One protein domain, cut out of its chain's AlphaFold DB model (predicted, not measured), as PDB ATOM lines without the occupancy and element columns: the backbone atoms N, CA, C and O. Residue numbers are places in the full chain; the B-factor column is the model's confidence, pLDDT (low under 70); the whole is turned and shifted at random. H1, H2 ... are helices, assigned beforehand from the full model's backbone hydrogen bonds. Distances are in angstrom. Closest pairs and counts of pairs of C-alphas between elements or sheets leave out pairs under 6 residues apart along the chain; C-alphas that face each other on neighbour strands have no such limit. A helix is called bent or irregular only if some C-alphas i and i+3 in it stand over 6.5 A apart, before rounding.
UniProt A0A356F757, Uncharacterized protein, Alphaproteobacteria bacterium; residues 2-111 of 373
ATOM      1  N   TRP A   2     143.431 123.141 121.257       44.41
ATOM      2  CA  TRP A   2     142.584 124.258 120.780       44.41
ATOM      3  C   TRP A   2     141.268 124.459 121.570       44.41
ATOM      4  O   TRP A   2     140.901 125.582 121.897       44.41
ATOM      5  N   LEU A   3     140.606 123.367 121.977       50.84
ATOM      6  CA  LEU A   3     139.417 123.413 122.851       50.84
ATOM      7  C   LEU A   3     139.708 123.959 124.261       50.84
ATOM      8  O   LEU A   3     138.807 124.485 124.904       50.84
ATOM      9  N   PHE A   4     140.956 123.847 124.726       58.09
ATOM     10  CA  PHE A   4     141.374 124.312 126.050       58.09
ATOM     11  C   PHE A   4     141.491 125.843 126.080       58.09
ATOM     12  O   PHE A   4     141.018 126.472 127.016       58.09
ATOM     13  N   LYS A   5     142.019 126.449 125.003       64.38
ATOM     14  CA  LYS A   5     142.081 127.911 124.844       64.38
ATOM     15  C   LYS A   5     140.700 128.535 124.607       64.38
ATOM     16  O   LYS A   5     140.429 129.619 125.089       64.38
ATOM     17  N   LYS A   6     139.783 127.835 123.927       69.00
ATOM     18  CA  LYS A   6     138.422 128.345 123.656       69.00
ATOM     19  C   LYS A   6     137.533 128.450 124.911       69.00
ATOM     20  O   LYS A   6     136.530 129.151 124.876       69.00
ATOM     21  N   ASN A   7     137.901 127.758 125.994       79.81
ATOM     22  CA  ASN A   7     137.181 127.728 127.273       79.81
ATOM     23  C   ASN A   7     138.025 128.252 128.452       79.81
ATOM     24  O   ASN A   7     137.662 128.026 129.606       79.81
ATOM     25  N   SER A   8     139.130 128.943 128.180       83.12
ATOM     26  CA  SER A   8     140.070 129.497 129.166       83.12
ATOM     27  C   SER A   8     139.383 130.277 130.291       83.12
ATOM     28  O   SER A   8     139.588 129.959 131.456       83.12
ATOM     29  N   ILE A   9     138.489 131.218 129.969       86.00
ATOM     30  CA  ILE A   9     137.734 132.002 130.965       86.00
ATOM     31  C   ILE A   9     136.895 131.103 131.881       86.00
ATOM     32  O   ILE A   9     136.820 131.335 133.087       86.00
ATOM     33  N   ASN A  10     136.262 130.062 131.333       85.38
ATOM     34  CA  ASN A  10     135.450 129.144 132.131       85.38
ATOM     35  C   ASN A  10     136.329 128.284 133.055       85.38
ATOM     36  O   ASN A  10     135.963 128.048 134.203       85.38
ATOM     37  N   ILE A  11     137.511 127.879 132.577       86.12
ATOM     38  CA  ILE A  11     138.525 127.183 133.382       86.12
ATOM     39  C   ILE A  11     139.047 128.097 134.498       86.12
ATOM     40  O   ILE A  11     139.168 127.656 135.632       86.12
ATOM     41  N   ILE A  12     139.297 129.375 134.224       87.19
ATOM     42  CA  ILE A  12     139.753 130.335 135.239       87.19
ATOM     43  C   ILE A  12     138.676 130.540 136.314       87.19
ATOM     44  O   ILE A  12     138.962 130.494 137.510       87.19
ATOM     45  N   LYS A  13     137.414 130.721 135.908       86.56
ATOM     46  CA  LYS A  13     136.314 130.977 136.849       86.56
ATOM     47  C   LYS A  13     135.956 129.748 137.687       86.56
ATOM     48  O   LYS A  13     135.774 129.876 138.893       86.56
ATOM     49  N   ASN A  14     135.889 128.567 137.072       85.81
ATOM     50  CA  ASN A  14     135.290 127.377 137.690       85.81
ATOM     51  C   ASN A  14     136.245 126.186 137.858       85.81
ATOM     52  O   ASN A  14     135.892 125.222 138.533       85.81
ATOM     53  N   GLY A  15     137.428 126.227 137.246       84.81
ATOM     54  CA  GLY A  15     138.401 125.143 137.301       84.81
ATOM     55  C   GLY A  15     139.111 125.039 138.645       84.81
ATOM     56  O   GLY A  15     139.085 125.951 139.483       84.81
ATOM     57  N   ASN A  16     139.756 123.895 138.858       88.25
ATOM     58  CA  ASN A  16     140.638 123.689 140.005       88.25
ATOM     59  C   ASN A  16     142.047 124.252 139.729       88.25
ATOM     60  O   ASN A  16     142.392 124.592 138.596       88.25
ATOM     61  N   SER A  17     142.880 124.344 140.767       85.38
ATOM     62  CA  SER A  17     144.223 124.909 140.617       85.38
ATOM     63  C   SER A  17     145.088 124.128 139.625       85.38
ATOM     64  O   SER A  17     145.812 124.747 138.856       85.38
ATOM     65  N   ASP A  18     144.977 122.798 139.540       86.56
ATOM     66  CA  ASP A  18     145.739 121.995 138.569       86.56
ATOM     67  C   ASP A  18     145.398 122.338 137.111       86.56
ATOM     68  O   ASP A  18     146.275 122.350 136.241       86.56
ATOM     69  N   GLU A  19     144.128 122.617 136.822       86.50
ATOM     70  CA  GLU A  19     143.670 123.053 135.502       86.50
ATOM     71  C   GLU A  19     144.197 124.450 135.159       86.50
ATOM     72  O   GLU A  19     144.660 124.668 134.035       86.50
ATOM     73  N   ILE A  20     144.212 125.358 136.137       87.25
ATOM     74  CA  ILE A  20     144.755 126.713 135.986       87.25
ATOM     75  C   ILE A  20     146.273 126.667 135.793       87.25
ATOM     76  O   ILE A  20     146.789 127.286 134.866       87.25
ATOM     77  N   TRP A  21     147.002 125.858 136.564       87.06
ATOM     78  CA  TRP A  21     148.442 125.655 136.387       87.06
ATOM     79  C   TRP A  21     148.784 125.135 134.993       87.06
ATOM     80  O   TRP A  21     149.758 125.580 134.383       87.06
ATOM     81  N   LYS A  22     147.990 124.198 134.461       86.25
ATOM     82  CA  LYS A  22     148.161 123.716 133.083       86.25
ATOM     83  C   LYS A  22     147.912 124.832 132.075       86.25
ATOM     84  O   LYS A  22     148.684 124.939 131.123       86.25
ATOM     85  N   LEU A  23     146.887 125.654 132.293       86.31
ATOM     86  CA  LEU A  23     146.568 126.799 131.445       86.31
ATOM     87  C   LEU A  23     147.700 127.836 131.454       86.31
ATOM     88  O   LEU A  23     148.211 128.161 130.386       86.31
ATOM     89  N   LEU A  24     148.173 128.263 132.626       86.62
ATOM     90  CA  LEU A  24     149.260 129.238 132.762       86.62
ATOM     91  C   LEU A  24     150.581 128.721 132.174       86.62
ATOM     92  O   LEU A  24     151.280 129.460 131.490       86.62
ATOM     93  N   LYS A  25     150.911 127.435 132.362       85.50
ATOM     94  CA  LYS A  25     152.131 126.841 131.784       85.50
ATOM     95  C   LYS A  25     152.128 126.791 130.255       85.50
ATOM     96  O   LYS A  25     153.198 126.850 129.663       85.50
ATOM     97  N   HIS A  26     150.962 126.634 129.626       83.38
ATOM     98  CA  HIS A  26     150.867 126.473 128.169       83.38
ATOM     99  C   HIS A  26     150.499 127.766 127.437       83.38
ATOM    100  O   HIS A  26     150.860 127.912 126.275       83.38
ATOM    101  N   PHE A  27     149.778 128.676 128.094       82.19
ATOM    102  CA  PHE A  27     149.191 129.864 127.469       82.19
ATOM    103  C   PHE A  27     149.416 131.149 128.269       82.19
ATOM    104  O   PHE A  27     148.853 132.176 127.911       82.19
ATOM    105  N   GLY A  28     150.224 131.122 129.336       72.94
ATOM    106  CA  GLY A  28     150.399 132.263 130.239       72.94
ATOM    107  C   GLY A  28     150.813 133.562 129.543       72.94
ATOM    108  O   GLY A  28     150.357 134.613 129.961       72.94
ATOM    109  N   TYR A  29     151.592 133.489 128.458       75.62
ATOM    110  CA  TYR A  29     152.037 134.639 127.650       75.62
ATOM    111  C   TYR A  29     150.988 135.188 126.668       75.62
ATOM    112  O   TYR A  29     151.223 136.204 126.024       75.62
ATOM    113  N   GLU A  30     149.869 134.490 126.483       82.56
ATOM    114  CA  GLU A  30     148.849 134.817 125.476       82.56
ATOM    115  C   GLU A  30     147.488 135.112 126.114       82.56
ATOM    116  O   GLU A  30     146.458 134.999 125.439       82.56
ATOM    117  N   LEU A  31     147.474 135.433 127.412       85.62
ATOM    118  CA  LEU A  31     146.235 135.708 128.122       85.62
ATOM    119  C   LEU A  31     145.635 137.037 127.674       85.62
ATOM    120  O   LEU A  31     146.324 138.055 127.595       85.62
ATOM    121  N   THR A  32     144.333 137.026 127.415       88.25
ATOM    122  CA  THR A  32     143.573 138.239 127.112       88.25
ATOM    123  C   THR A  32     143.342 139.074 128.373       88.25
ATOM    124  O   THR A  32     143.480 138.589 129.497       88.25
ATOM    125  N   GLU A  33     142.950 140.337 128.197       88.75
ATOM    126  CA  GLU A  33     142.586 141.232 129.303       88.75
ATOM    127  C   GLU A  33     141.511 140.615 130.219       88.75
ATOM    128  O   GLU A  33     141.694 140.563 131.435       88.75
ATOM    129  N   ASP A  34     140.453 140.035 129.642       88.69
ATOM    130  CA  ASP A  34     139.383 139.355 130.390       88.69
ATOM    131  C   ASP A  34     139.889 138.143 131.191       88.69
ATOM    132  O   ASP A  34     139.386 137.845 132.277       88.69
ATOM    133  N   GLU A  35     140.877 137.417 130.664       89.31
ATOM    134  CA  GLU A  35     141.475 136.259 131.334       89.31
ATOM    135  C   GLU A  35     142.387 136.688 132.488       89.31
ATOM    136  O   GLU A  35     142.324 136.092 133.566       89.31
ATOM    137  N   GLN A  36     143.187 137.744 132.296       89.69
ATOM    138  CA  GLN A  36     143.992 138.345 133.364       89.69
ATOM    139  C   GLN A  36     143.090 138.866 134.489       89.69
ATOM    140  O   GLN A  36     143.314 138.538 135.656       89.69
ATOM    141  N   LEU A  37     142.030 139.606 134.151       90.88
ATOM    142  CA  LEU A  37     141.054 140.101 135.122       90.88
ATOM    143  C   LEU A  37     140.379 138.956 135.880       90.88
ATOM    144  O   LEU A  37     140.326 138.995 137.107       90.88
ATOM    145  N   ALA A  38     139.938 137.903 135.189       89.31
ATOM    146  CA  ALA A  38     139.301 136.761 135.840       89.31
ATOM    147  C   ALA A  38     140.241 136.033 136.824       89.31
ATOM    148  O   ALA A  38     139.788 135.572 137.873       89.31
ATOM    149  N   LEU A  39     141.545 135.947 136.527       90.06
ATOM    150  CA  LEU A  39     142.547 135.398 137.454       90.06
ATOM    151  C   LEU A  39     142.728 136.294 138.689       90.06
ATOM    152  O   LEU A  39     142.776 135.798 139.817       90.06
ATOM    153  N   ILE A  40     142.779 137.612 138.490       90.81
ATOM    154  CA  ILE A  40     142.918 138.612 139.561       90.81
ATOM    155  C   ILE A  40     141.684 138.630 140.473       90.81
ATOM    156  O   ILE A  40     141.818 138.684 141.700       90.81
ATOM    157  N   GLU A  41     140.486 138.543 139.895       89.81
ATOM    158  CA  GLU A  41     139.213 138.469 140.620       89.81
ATOM    159  C   GLU A  41     139.093 137.183 141.438       89.81
ATOM    160  O   GLU A  41     138.660 137.226 142.590       89.81
ATOM    161  N   ARG A  42     139.525 136.044 140.877       88.00
ATOM    162  CA  ARG A  42     139.581 134.765 141.598       88.00
ATOM    163  C   ARG A  42     140.490 134.856 142.822       88.00
ATOM    164  O   ARG A  42     140.173 134.307 143.874       88.00
ATOM    165  N   GLY A  43     141.613 135.556 142.683       87.12
ATOM    166  CA  GLY A  43     142.410 136.011 143.812       87.12
ATOM    167  C   GLY A  43     143.262 134.963 144.511       87.12
ATOM    168  O   GLY A  43     143.617 135.177 145.671       87.12
ATOM    169  N   ASN A  44     143.591 133.863 143.833       91.31
ATOM    170  CA  ASN A  44     144.547 132.887 144.342       91.31
ATOM    171  C   ASN A  44     145.977 133.432 144.207       91.31
ATOM    172  O   ASN A  44     146.465 133.651 143.101       91.31
ATOM    173  N   HIS A  45     146.641 133.620 145.346       90.12
ATOM    174  CA  HIS A  45     147.970 134.214 145.427       90.12
ATOM    175  C   HIS A  45     149.025 133.459 144.601       90.12
ATOM    176  O   HIS A  45     149.733 134.070 143.808       90.12
ATOM    177  N   GLU A  46     149.093 132.130 144.706       88.75
ATOM    178  CA  GLU A  46     150.106 131.320 144.007       88.75
ATOM    179  C   GLU A  46     149.946 131.368 142.480       88.75
ATOM    180  O   GLU A  46     150.923 131.447 141.730       88.75
ATOM    181  N   GLU A  47     148.696 131.366 142.007       89.44
ATOM    182  CA  GLU A  47     148.367 131.480 140.582       89.44
ATOM    183  C   GLU A  47     148.772 132.867 140.043       89.44
ATOM    184  O   GLU A  47     149.336 132.971 138.951       89.44
ATOM    185  N   LEU A  48     148.561 133.928 140.835       89.94
ATOM    186  CA  LEU A  48     148.944 135.300 140.488       89.94
ATOM    187  C   LEU A  48     150.456 135.520 140.509       89.94
ATOM    188  O   LEU A  48     150.992 136.131 139.588       89.94
ATOM    189  N   MET A  49     151.162 134.990 141.505       89.56
ATOM    190  CA  MET A  49     152.623 135.070 141.573       89.56
ATOM    191  C   MET A  49     153.275 134.375 140.377       89.56
ATOM    192  O   MET A  49     154.259 134.870 139.819       89.56
ATOM    193  N   PHE A  50     152.705 133.254 139.930       87.31
ATOM    194  CA  PHE A  50     153.161 132.595 138.713       87.31
ATOM    195  C   PHE A  50     152.873 133.420 137.457       87.31
ATOM    196  O   PHE A  50     153.746 133.533 136.598       87.31
ATOM    197  N   LEU A  51     151.689 134.032 137.365       87.19
ATOM    198  CA  LEU A  51     151.343 134.933 136.267       87.19
ATOM    199  C   LEU A  51     152.308 136.130 136.189       87.19
ATOM    200  O   LEU A  51     152.868 136.384 135.126       87.19
ATOM    201  N   LEU A  52     152.554 136.808 137.313       86.88
ATOM    202  CA  LEU A  52     153.461 137.959 137.422       86.88
ATOM    203  C   LEU A  52     154.902 137.612 137.037       86.88
ATOM    204  O   LEU A  52     155.616 138.443 136.492       86.88
ATOM    205  N   LYS A  53     155.331 136.373 137.290       83.94
ATOM    206  CA  LYS A  53     156.657 135.890 136.891       83.94
ATOM    207  C   LYS A  53     156.763 135.593 135.393       83.94
ATOM    208  O   LYS A  53     157.860 135.635 134.841       83.94
ATOM    209  N   LEU A  54     155.655 135.217 134.755       79.88
ATOM    210  CA  LEU A  54     155.625 134.889 133.332       79.88
ATOM    211  C   LEU A  54     155.432 136.130 132.459       79.88
ATOM    212  O   LEU A  54     156.012 136.194 131.382       79.88
ATOM    213  N   HIS A  55     154.620 137.090 132.894       67.69
ATOM    214  CA  HIS A  55     154.147 138.177 132.044       67.69
ATOM    215  C   HIS A  55     154.824 139.510 132.375       67.69
ATOM    216  O   HIS A  55     154.721 139.983 133.503       67.69
ATOM    217  N   THR A  56     155.444 140.159 131.383       61.28
ATOM    218  CA  THR A  56     155.973 141.532 131.537       61.28
ATOM    219  C   THR A  56     154.973 142.612 131.101       61.28
ATOM    220  O   THR A  56     155.115 143.777 131.462       61.28
ATOM    221  N   ALA A  57     153.913 142.238 130.370       72.00
ATOM    222  CA  ALA A  57     152.949 143.177 129.780       72.00
ATOM    223  C   ALA A  57     151.517 143.006 130.329       72.00
ATOM    224  O   ALA A  57     150.684 142.330 129.732       72.00
ATOM    225  N   PHE A  58     151.209 143.575 131.491       84.94
ATOM    226  CA  PHE A  58     149.833 143.577 132.008       84.94
ATOM    227  C   PHE A  58     148.991 144.656 131.325       84.94
ATOM    228  O   PHE A  58     149.464 145.779 131.163       84.94
ATOM    229  N   PHE A  59     147.734 144.343 130.997       87.81
ATOM    230  CA  PHE A  59     146.782 145.352 130.523       87.81
ATOM    231  C   PHE A  59     146.445 146.351 131.637       87.81
ATOM    232  O   PHE A  59     146.382 145.979 132.809       87.81
ATOM    233  N   ASP A  60     146.175 147.607 131.276       87.94
ATOM    234  CA  ASP A  60     145.917 148.705 132.217       87.94
ATOM    235  C   ASP A  60     144.849 148.366 133.271       87.94
ATOM    236  O   ASP A  60     145.034 148.638 134.460       87.94
ATOM    237  N   SER A  61     143.748 147.728 132.861       90.12
ATOM    238  CA  SER A  61     142.672 147.327 133.774       90.12
ATOM    239  C   SER A  61     143.119 146.243 134.762       90.12
ATOM    240  O   SER A  61     142.765 146.300 135.942       90.12
ATOM    241  N   ALA A  62     143.948 145.298 134.311       89.50
ATOM    242  CA  ALA A  62     144.511 144.237 135.132       89.50
ATOM    243  C   ALA A  62     145.509 144.799 136.156       89.50
ATOM    244  O   ALA A  62     145.445 144.435 137.329       89.50
ATOM    245  N   GLN A  63     146.359 145.757 135.762       90.31
ATOM    246  CA  GLN A  63     147.256 146.463 136.690       90.31
ATOM    247  C   GLN A  63     146.461 147.133 137.820       90.31
ATOM    248  O   GLN A  63     146.730 146.932 139.008       90.31
ATOM    249  N   VAL A  64     145.427 147.895 137.450       89.75
ATOM    250  CA  VAL A  64     144.545 148.596 138.388       89.75
ATOM    251  C   VAL A  64     143.816 147.618 139.312       89.75
ATOM    252  O   VAL A  64     143.735 147.859 140.520       89.75
ATOM    253  N   ALA A  65     143.288 146.518 138.770       91.25
ATOM    254  CA  ALA A  65     142.590 145.494 139.542       91.25
ATOM    255  C   ALA A  65     143.520 144.820 140.561       91.25
ATOM    256  O   ALA A  65     143.136 144.665 141.721       91.25
ATOM    257  N   LEU A  66     144.757 144.498 140.166       90.81
ATOM    258  CA  LEU A  66     145.754 143.905 141.054       90.81
ATOM    259  C   LEU A  66     146.087 144.845 142.223       90.81
ATOM    260  O   LEU A  66     146.015 144.444 143.383       90.81
ATOM    261  N   ILE A  67     146.344 146.128 141.950       89.00
ATOM    262  CA  ILE A  67     146.667 147.115 142.995       89.00
ATOM    263  C   ILE A  67     145.477 147.339 143.945       89.00
ATOM    264  O   ILE A  67     145.657 147.498 145.158       89.00
ATOM    265  N   LYS A  68     144.241 147.302 143.427       90.62
ATOM    266  CA  LYS A  68     143.013 147.424 144.234       90.62
ATOM    267  C   LYS A  68     142.835 146.276 145.236       90.62
ATOM    268  O   LYS A  68     142.162 146.492 146.246       90.62
ATOM    269  N   ARG A  69     143.473 145.115 145.031       88.94
ATOM    270  CA  ARG A  69     143.476 143.991 145.994       88.94
ATOM    271  C   ARG A  69     144.307 144.256 147.242       88.94
ATOM    272  O   ARG A  69     144.063 143.633 148.270       88.94
ATOM    273  N   LYS A  70     145.245 145.205 147.175       86.19
ATOM    274  CA  LYS A  70     146.086 145.642 148.296       86.19
ATOM    275  C   LYS A  70     147.045 144.586 148.864       86.19
ATOM    276  O   LYS A  70     147.454 144.746 150.011       86.19
ATOM    277  N   ASN A  71     147.408 143.558 148.099       89.00
ATOM    278  CA  ASN A  71     148.434 142.597 148.506       89.00
ATOM    279  C   ASN A  71     149.830 143.145 148.164       89.00
ATOM    280  O   ASN A  71     150.130 143.361 146.993       89.00
ATOM    281  N   ASP A  72     150.658 143.373 149.183       83.88
ATOM    282  CA  ASP A  72     151.966 144.020 149.037       83.88
ATOM    283  C   ASP A  72     152.940 143.195 148.179       83.88
ATOM    284  O   ASP A  72     153.613 143.755 147.320       83.88
ATOM    285  N   GLU A  73     152.965 141.868 148.337       86.88
ATOM    286  CA  GLU A  73     153.884 140.992 147.597       86.88
ATOM    287  C   GLU A  73     153.508 140.900 146.106       86.88
ATOM    288  O   GLU A  73     154.374 140.933 145.229       86.88
ATOM    289  N   GLU A  74     152.205 140.863 145.803       89.31
ATOM    290  CA  GLU A  74     151.695 140.895 144.424       89.31
ATOM    291  C   GLU A  74     152.031 142.232 143.740       89.31
ATOM    292  O   GLU A  74     152.428 142.255 142.574       89.31
ATOM    293  N   ILE A  75     151.900 143.348 144.469       88.38
ATOM    294  CA  ILE A  75     152.205 144.689 143.959       88.38
ATOM    295  C   ILE A  75     153.711 144.853 143.750       88.38
ATOM    296  O   ILE A  75     154.121 145.309 142.687       88.38
ATOM    297  N   GLU A  76     154.545 144.443 144.705       84.38
ATOM    298  CA  GLU A  76     156.004 144.487 144.556       84.38
ATOM    299  C   GLU A  76     156.456 143.679 143.334       84.38
ATOM    300  O   GLU A  76     157.282 144.134 142.539       84.38
ATOM    301  N   LYS A  77     155.851 142.506 143.114       86.25
ATOM    302  CA  LYS A  77     156.135 141.699 141.928       86.25
ATOM    303  C   LYS A  77     155.697 142.364 140.634       86.25
ATOM    304  O   LYS A  77     156.477 142.337 139.682       86.25
ATOM    305  N   LEU A  78     154.521 142.994 140.604       87.31
ATOM    306  CA  LEU A  78     154.084 143.793 139.455       87.31
ATOM    307  C   LEU A  78     155.117 144.877 139.129       87.31
ATOM    308  O   LEU A  78     155.529 144.988 137.982       87.31
ATOM    309  N   LEU A  79     155.584 145.610 140.139       82.19
ATOM    310  CA  LEU A  79     156.577 146.678 139.980       82.19
ATOM    311  C   LEU A  79     157.954 146.181 139.528       82.19
ATOM    312  O   LEU A  79     158.715 146.917 138.912       82.19
ATOM    313  N   SER A  80     158.301 144.936 139.847       80.19
ATOM    314  CA  SER A  80     159.581 144.357 139.433       80.19
ATOM    315  C   SER A  80     159.598 143.856 137.984       80.19
ATOM    316  O   SER A  80     160.678 143.721 137.410       80.19
ATOM    317  N   TYR A  81     158.430 143.548 137.407       77.62
ATOM    318  CA  TYR A  81     158.327 142.857 136.114       77.62
ATOM    319  C   TYR A  81     157.533 143.599 135.045       77.62
ATOM    320  O   TYR A  81     157.693 143.280 133.868       77.62
ATOM    321  N   ALA A  82     156.663 144.538 135.414       72.88
ATOM    322  CA  ALA A  82     155.919 145.302 134.428       72.88
ATOM    323  C   ALA A  82     156.871 146.249 133.683       72.88
ATOM    324  O   ALA A  82     157.625 146.997 134.295       72.88
ATOM    325  N   ASP A  83     156.831 146.236 132.352       67.12
ATOM    326  CA  ASP A  83     157.646 147.165 131.561       67.12
ATOM    327  C   ASP A  83     157.068 148.594 131.627       67.12
ATOM    328  O   ASP A  83     157.803 149.574 131.764       67.12
ATOM    329  N   ASP A  84     155.736 148.708 131.617       74.12
ATOM    330  CA  ASP A  84     154.997 149.970 131.656       74.12
ATOM    331  C   ASP A  84     153.814 149.899 132.627       74.12
ATOM    332  O   ASP A  84     153.106 148.892 132.711       74.12
ATOM    333  N   LEU A  85     153.571 151.010 133.326       79.94
ATOM    334  CA  LEU A  85     152.411 151.186 134.196       79.94
ATOM    335  C   LEU A  85     151.473 152.267 133.659       79.94
ATOM    336  O   LEU A  85     151.900 153.323 133.173       79.94
ATOM    337  N   CYS A  86     150.174 152.014 133.784       81.12
ATOM    338  CA  CYS A  86     149.142 152.970 133.419       81.12
ATOM    339  C   CYS A  86     149.010 154.079 134.476       81.12
ATOM    340  O   CYS A  86     149.339 153.905 135.655       81.12
ATOM    341  N   THR A  87     148.495 155.243 134.073       68.81
ATOM    342  CA  THR A  87     148.377 156.416 134.955       68.81
ATOM    343  C   THR A  87     147.513 156.141 136.190       68.81
ATOM    344  O   THR A  87     147.834 156.605 137.283       68.81
ATOM    345  N   GLU A  88     146.438 155.355 136.060       76.19
ATOM    346  CA  GLU A  88     145.589 155.005 137.208       76.19
ATOM    347  C   GLU A  88     146.322 154.080 138.196       76.19
ATOM    348  O   GLU A  88     146.253 154.306 139.405       76.19
ATOM    349  N   ALA A  89     147.069 153.082 137.710       80.94
ATOM    350  CA  ALA A  89     147.881 152.193 138.544       80.94
ATOM    351  C   ALA A  89     148.923 152.983 139.351       80.94
ATOM    352  O   ALA A  89     149.011 152.861 140.575       80.94
ATOM    353  N   LEU A  90     149.633 153.876 138.668       71.94
ATOM    354  CA  LEU A  90     150.600 154.806 139.239       71.94
ATOM    355  C   LEU A  90     149.988 155.683 140.348       71.94
ATOM    356  O   LEU A  90     150.520 155.762 141.461       71.94
ATOM    357  N   GLN A  91     148.816 156.275 140.095       65.69
ATOM    358  CA  GLN A  91     148.080 157.045 141.103       65.69
ATOM    359  C   GLN A  91     147.657 156.186 142.299       65.69
ATOM    360  O   GLN A  91     147.673 156.667 143.432       65.69
ATOM    361  N   LEU A  92     147.257 154.932 142.082       75.81
ATOM    362  CA  LEU A  92     146.844 154.035 143.160       75.81
ATOM    363  C   LEU A  92     148.019 153.632 144.052       75.81
ATOM    364  O   LEU A  92     147.881 153.704 145.272       75.81
ATOM    365  N   ILE A  93     149.176 153.296 143.478       76.00
ATOM    366  CA  ILE A  93     150.400 153.011 144.243       76.00
ATOM    367  C   ILE A  93     150.823 154.251 145.041       76.00
ATOM    368  O   ILE A  93     151.052 154.191 146.251       76.00
ATOM    369  N   ALA A  94     150.806 155.426 144.407       62.22
ATOM    370  CA  ALA A  94     151.114 156.676 145.090       62.22
ATOM    371  C   ALA A  94     150.106 157.002 146.213       62.22
ATOM    372  O   ALA A  94     150.492 157.543 147.254       62.22
ATOM    373  N   LYS A  95     148.819 156.647 146.063       64.31
ATOM    374  CA  LYS A  95     147.807 156.772 147.131       64.31
ATOM    375  C   LYS A  95     148.119 155.870 148.324       64.31
ATOM    376  O   LYS A  95     147.962 156.338 149.450       64.31
ATOM    377  N   ARG A  96     148.579 154.634 148.091       68.75
ATOM    378  CA  ARG A  96     148.932 153.663 149.147       68.75
ATOM    379  C   ARG A  96     150.080 154.134 150.035       68.75
ATOM    380  O   ARG A  96     150.068 153.855 151.226       68.75
ATOM    381  N   ASN A  97     151.005 154.922 149.485       60.59
ATOM    382  CA  ASN A  97     152.100 155.549 150.231       60.59
ATOM    383  C   ASN A  97     153.073 154.555 150.897       60.59
ATOM    384  O   ASN A  97     153.611 154.824 151.970       60.59
ATOM    385  N   HIS A  98     153.291 153.397 150.279       63.09
ATOM    386  CA  HIS A  98     154.239 152.401 150.767       63.09
ATOM    387  C   HIS A  98     155.635 152.694 150.209       63.09
ATOM    388  O   HIS A  98     155.836 152.707 148.998       63.09
ATOM    389  N   SER A  99     156.621 152.930 151.078       53.53
ATOM    390  CA  SER A  99     157.951 153.395 150.651       53.53
ATOM    391  C   SER A  99     158.672 152.422 149.712       53.53
ATOM    392  O   SER A  99     159.342 152.870 148.790       53.53
ATOM    393  N   GLN A 100     158.512 151.113 149.923       61.34
ATOM    394  CA  GLN A 100     159.129 150.067 149.095       61.34
ATOM    395  C   GLN A 100     158.520 150.000 147.688       61.34
ATOM    396  O   GLN A 100     159.246 149.822 146.712       61.34
ATOM    397  N   GLU A 101     157.204 150.212 147.568       67.12
ATOM    398  CA  GLU A 101     156.516 150.280 146.275       67.12
ATOM    399  C   GLU A 101     157.006 151.504 145.479       67.12
ATOM    400  O   GLU A 101     157.324 151.402 144.298       67.12
ATOM    401  N   ILE A 102     157.149 152.662 146.134       62.47
ATOM    402  CA  ILE A 102     157.621 153.877 145.454       62.47
ATOM    403  C   ILE A 102     159.108 153.765 145.081       62.47
ATOM    404  O   ILE A 102     159.497 154.189 143.997       62.47
ATOM    405  N   GLU A 103     159.947 153.167 145.925       58.97
ATOM    406  CA  GLU A 103     161.350 152.912 145.578       58.97
ATOM    407  C   GLU A 103     161.476 151.956 144.381       58.97
ATOM    408  O   GLU A 103     162.231 152.231 143.448       58.97
ATOM    409  N   SER A 104     160.672 150.889 144.354       64.94
ATOM    410  CA  SER A 104     160.639 149.938 143.237       64.94
ATOM    411  C   SER A 104     160.187 150.602 141.936       64.94
ATOM    412  O   SER A 104     160.820 150.384 140.903       64.94
ATOM    413  N   LEU A 105     159.170 151.474 142.003       66.31
ATOM    414  CA  LEU A 105     158.721 152.306 140.881       66.31
ATOM    415  C   LEU A 105     159.859 153.141 140.286       66.31
ATOM    416  O   LEU A 105     160.024 153.181 139.072       66.31
ATOM    417  N   LEU A 106     160.646 153.794 141.142       58.66
ATOM    418  CA  LEU A 106     161.742 154.672 140.727       58.66
ATOM    419  C   LEU A 106     162.931 153.907 140.132       58.66
ATOM    420  O   LEU A 106     163.637 154.444 139.280       58.66
ATOM    421  N   GLN A 107     163.182 152.683 140.602       60.19
ATOM    422  CA  GLN A 107     164.319 151.869 140.165       60.19
ATOM    423  C   GLN A 107     164.049 151.103 138.865       60.19
ATOM    424  O   GLN A 107     164.947 150.998 138.031       60.19
ATOM    425  N   HIS A 108     162.843 150.555 138.700       59.16
ATOM    426  CA  HIS A 108     162.558 149.571 137.647       59.16
ATOM    427  C   HIS A 108     161.806 150.161 136.459       59.16
ATOM    428  O   HIS A 108     161.984 149.703 135.332       59.16
ATOM    429  N   HIS A 109     161.028 151.218 136.674       57.69
ATOM    430  CA  HIS A 109     160.268 151.840 135.606       57.69
ATOM    431  C   HIS A 109     160.949 153.143 135.193       57.69
ATOM    432  O   HIS A 109     161.188 154.034 136.006       57.69
ATOM    433  N   ASN A 110     161.240 153.285 133.897       53.06
ATOM    434  CA  ASN A 110     161.728 154.527 133.286       53.06
ATOM    435  C   ASN A 110     160.625 155.616 133.273       53.06
ATOM    436  O   ASN A 110     160.385 156.247 132.246       53.06
ATOM    437  N   ILE A 111     159.942 155.848 134.400       47.50
ATOM    438  CA  ILE A 111     158.827 156.797 134.564       47.50
ATOM    439  C   ILE A 111     159.254 158.206 134.127       47.50
ATOM    440  O   ILE A 111     158.452 158.966 133.600       47.50
TER     441      ILE A 111
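AT A GLANCE: This is residues 2 to 111 of the 373 residues of an uncharacterized protein of Alphaproteobacteria bacterium (UniProt A0A356F757). The chain is wound as a short solenoid of stacked helix pairs: H2, H4, H6 and H8 make one row, H3, H5, H7 and H9 run back in a second row, and short H1 sits at one end near H3. The 110 printed residues have nine named helices, H1 to H9 in order, and no named strand: all helix. The whole is compact, with a radius of gyration of the C-alphas of 14.0 A, yet elongated, spanning 43 by 22 by 19 A.

HOW THE PARTS SIT: Start at H1, residues 2 to 6, close but not clearly touching H3, residues 17 to 30; their closest C-alphas, Lys 5 and Phe 27, are 7.8 A apart. H2, residues 8 to 14, forms a hairpin with H3, which touches it with residues 19 to 23 alone; the closest C-alphas, Ile 12 and Ile 20, are 6.2 A apart. H4, residues 33 to 42, touches H2 the same way, closest at C-alphas 35 and 9, 5.7 A. H5, residues 45 to 54, touches H3, closest at C-alphas 54 and 28, 6.6 A. H6, residues 60 to 68, touches H4, closest at C-alphas 62 and 37, 5.4 A. H7, residues 72 to 81, forms a hairpin with H6, opposite ways at a shallow tilt of 30 degrees, closest at C-alphas 75 and 67, 6.1 A. H8, residues 87 to 96, touches H6, closest at C-alphas 89 and 64, 4.9 A. H9, residues 99 to 108, touches H7, closest at C-alphas 101 and 76, 6.1 A. Every O i to N i+4 pair is within hydrogen-bond range except in H3, with 8 of 10.

IN THESE COORDINATES: Find C-alpha 2 at (142.584, 124.258, 120.780), where H1 begins. H3, the longest, measures 18.7 A and is irregular: C-alphas 26 and 29 are 8.3 A apart. H9 measures 14.3 A and ends at C-alpha 108, (162.558, 149.571, 137.647).

THE WHOLE: The C-alphas farthest apart, Leu 3 and Ser 99, are 44.9 A apart. The printed part has no cut, and its links between helices are tight. Mean pLDDT of the printed part is 79.2; look for low values at residues 2 to 6 and 94 to 111.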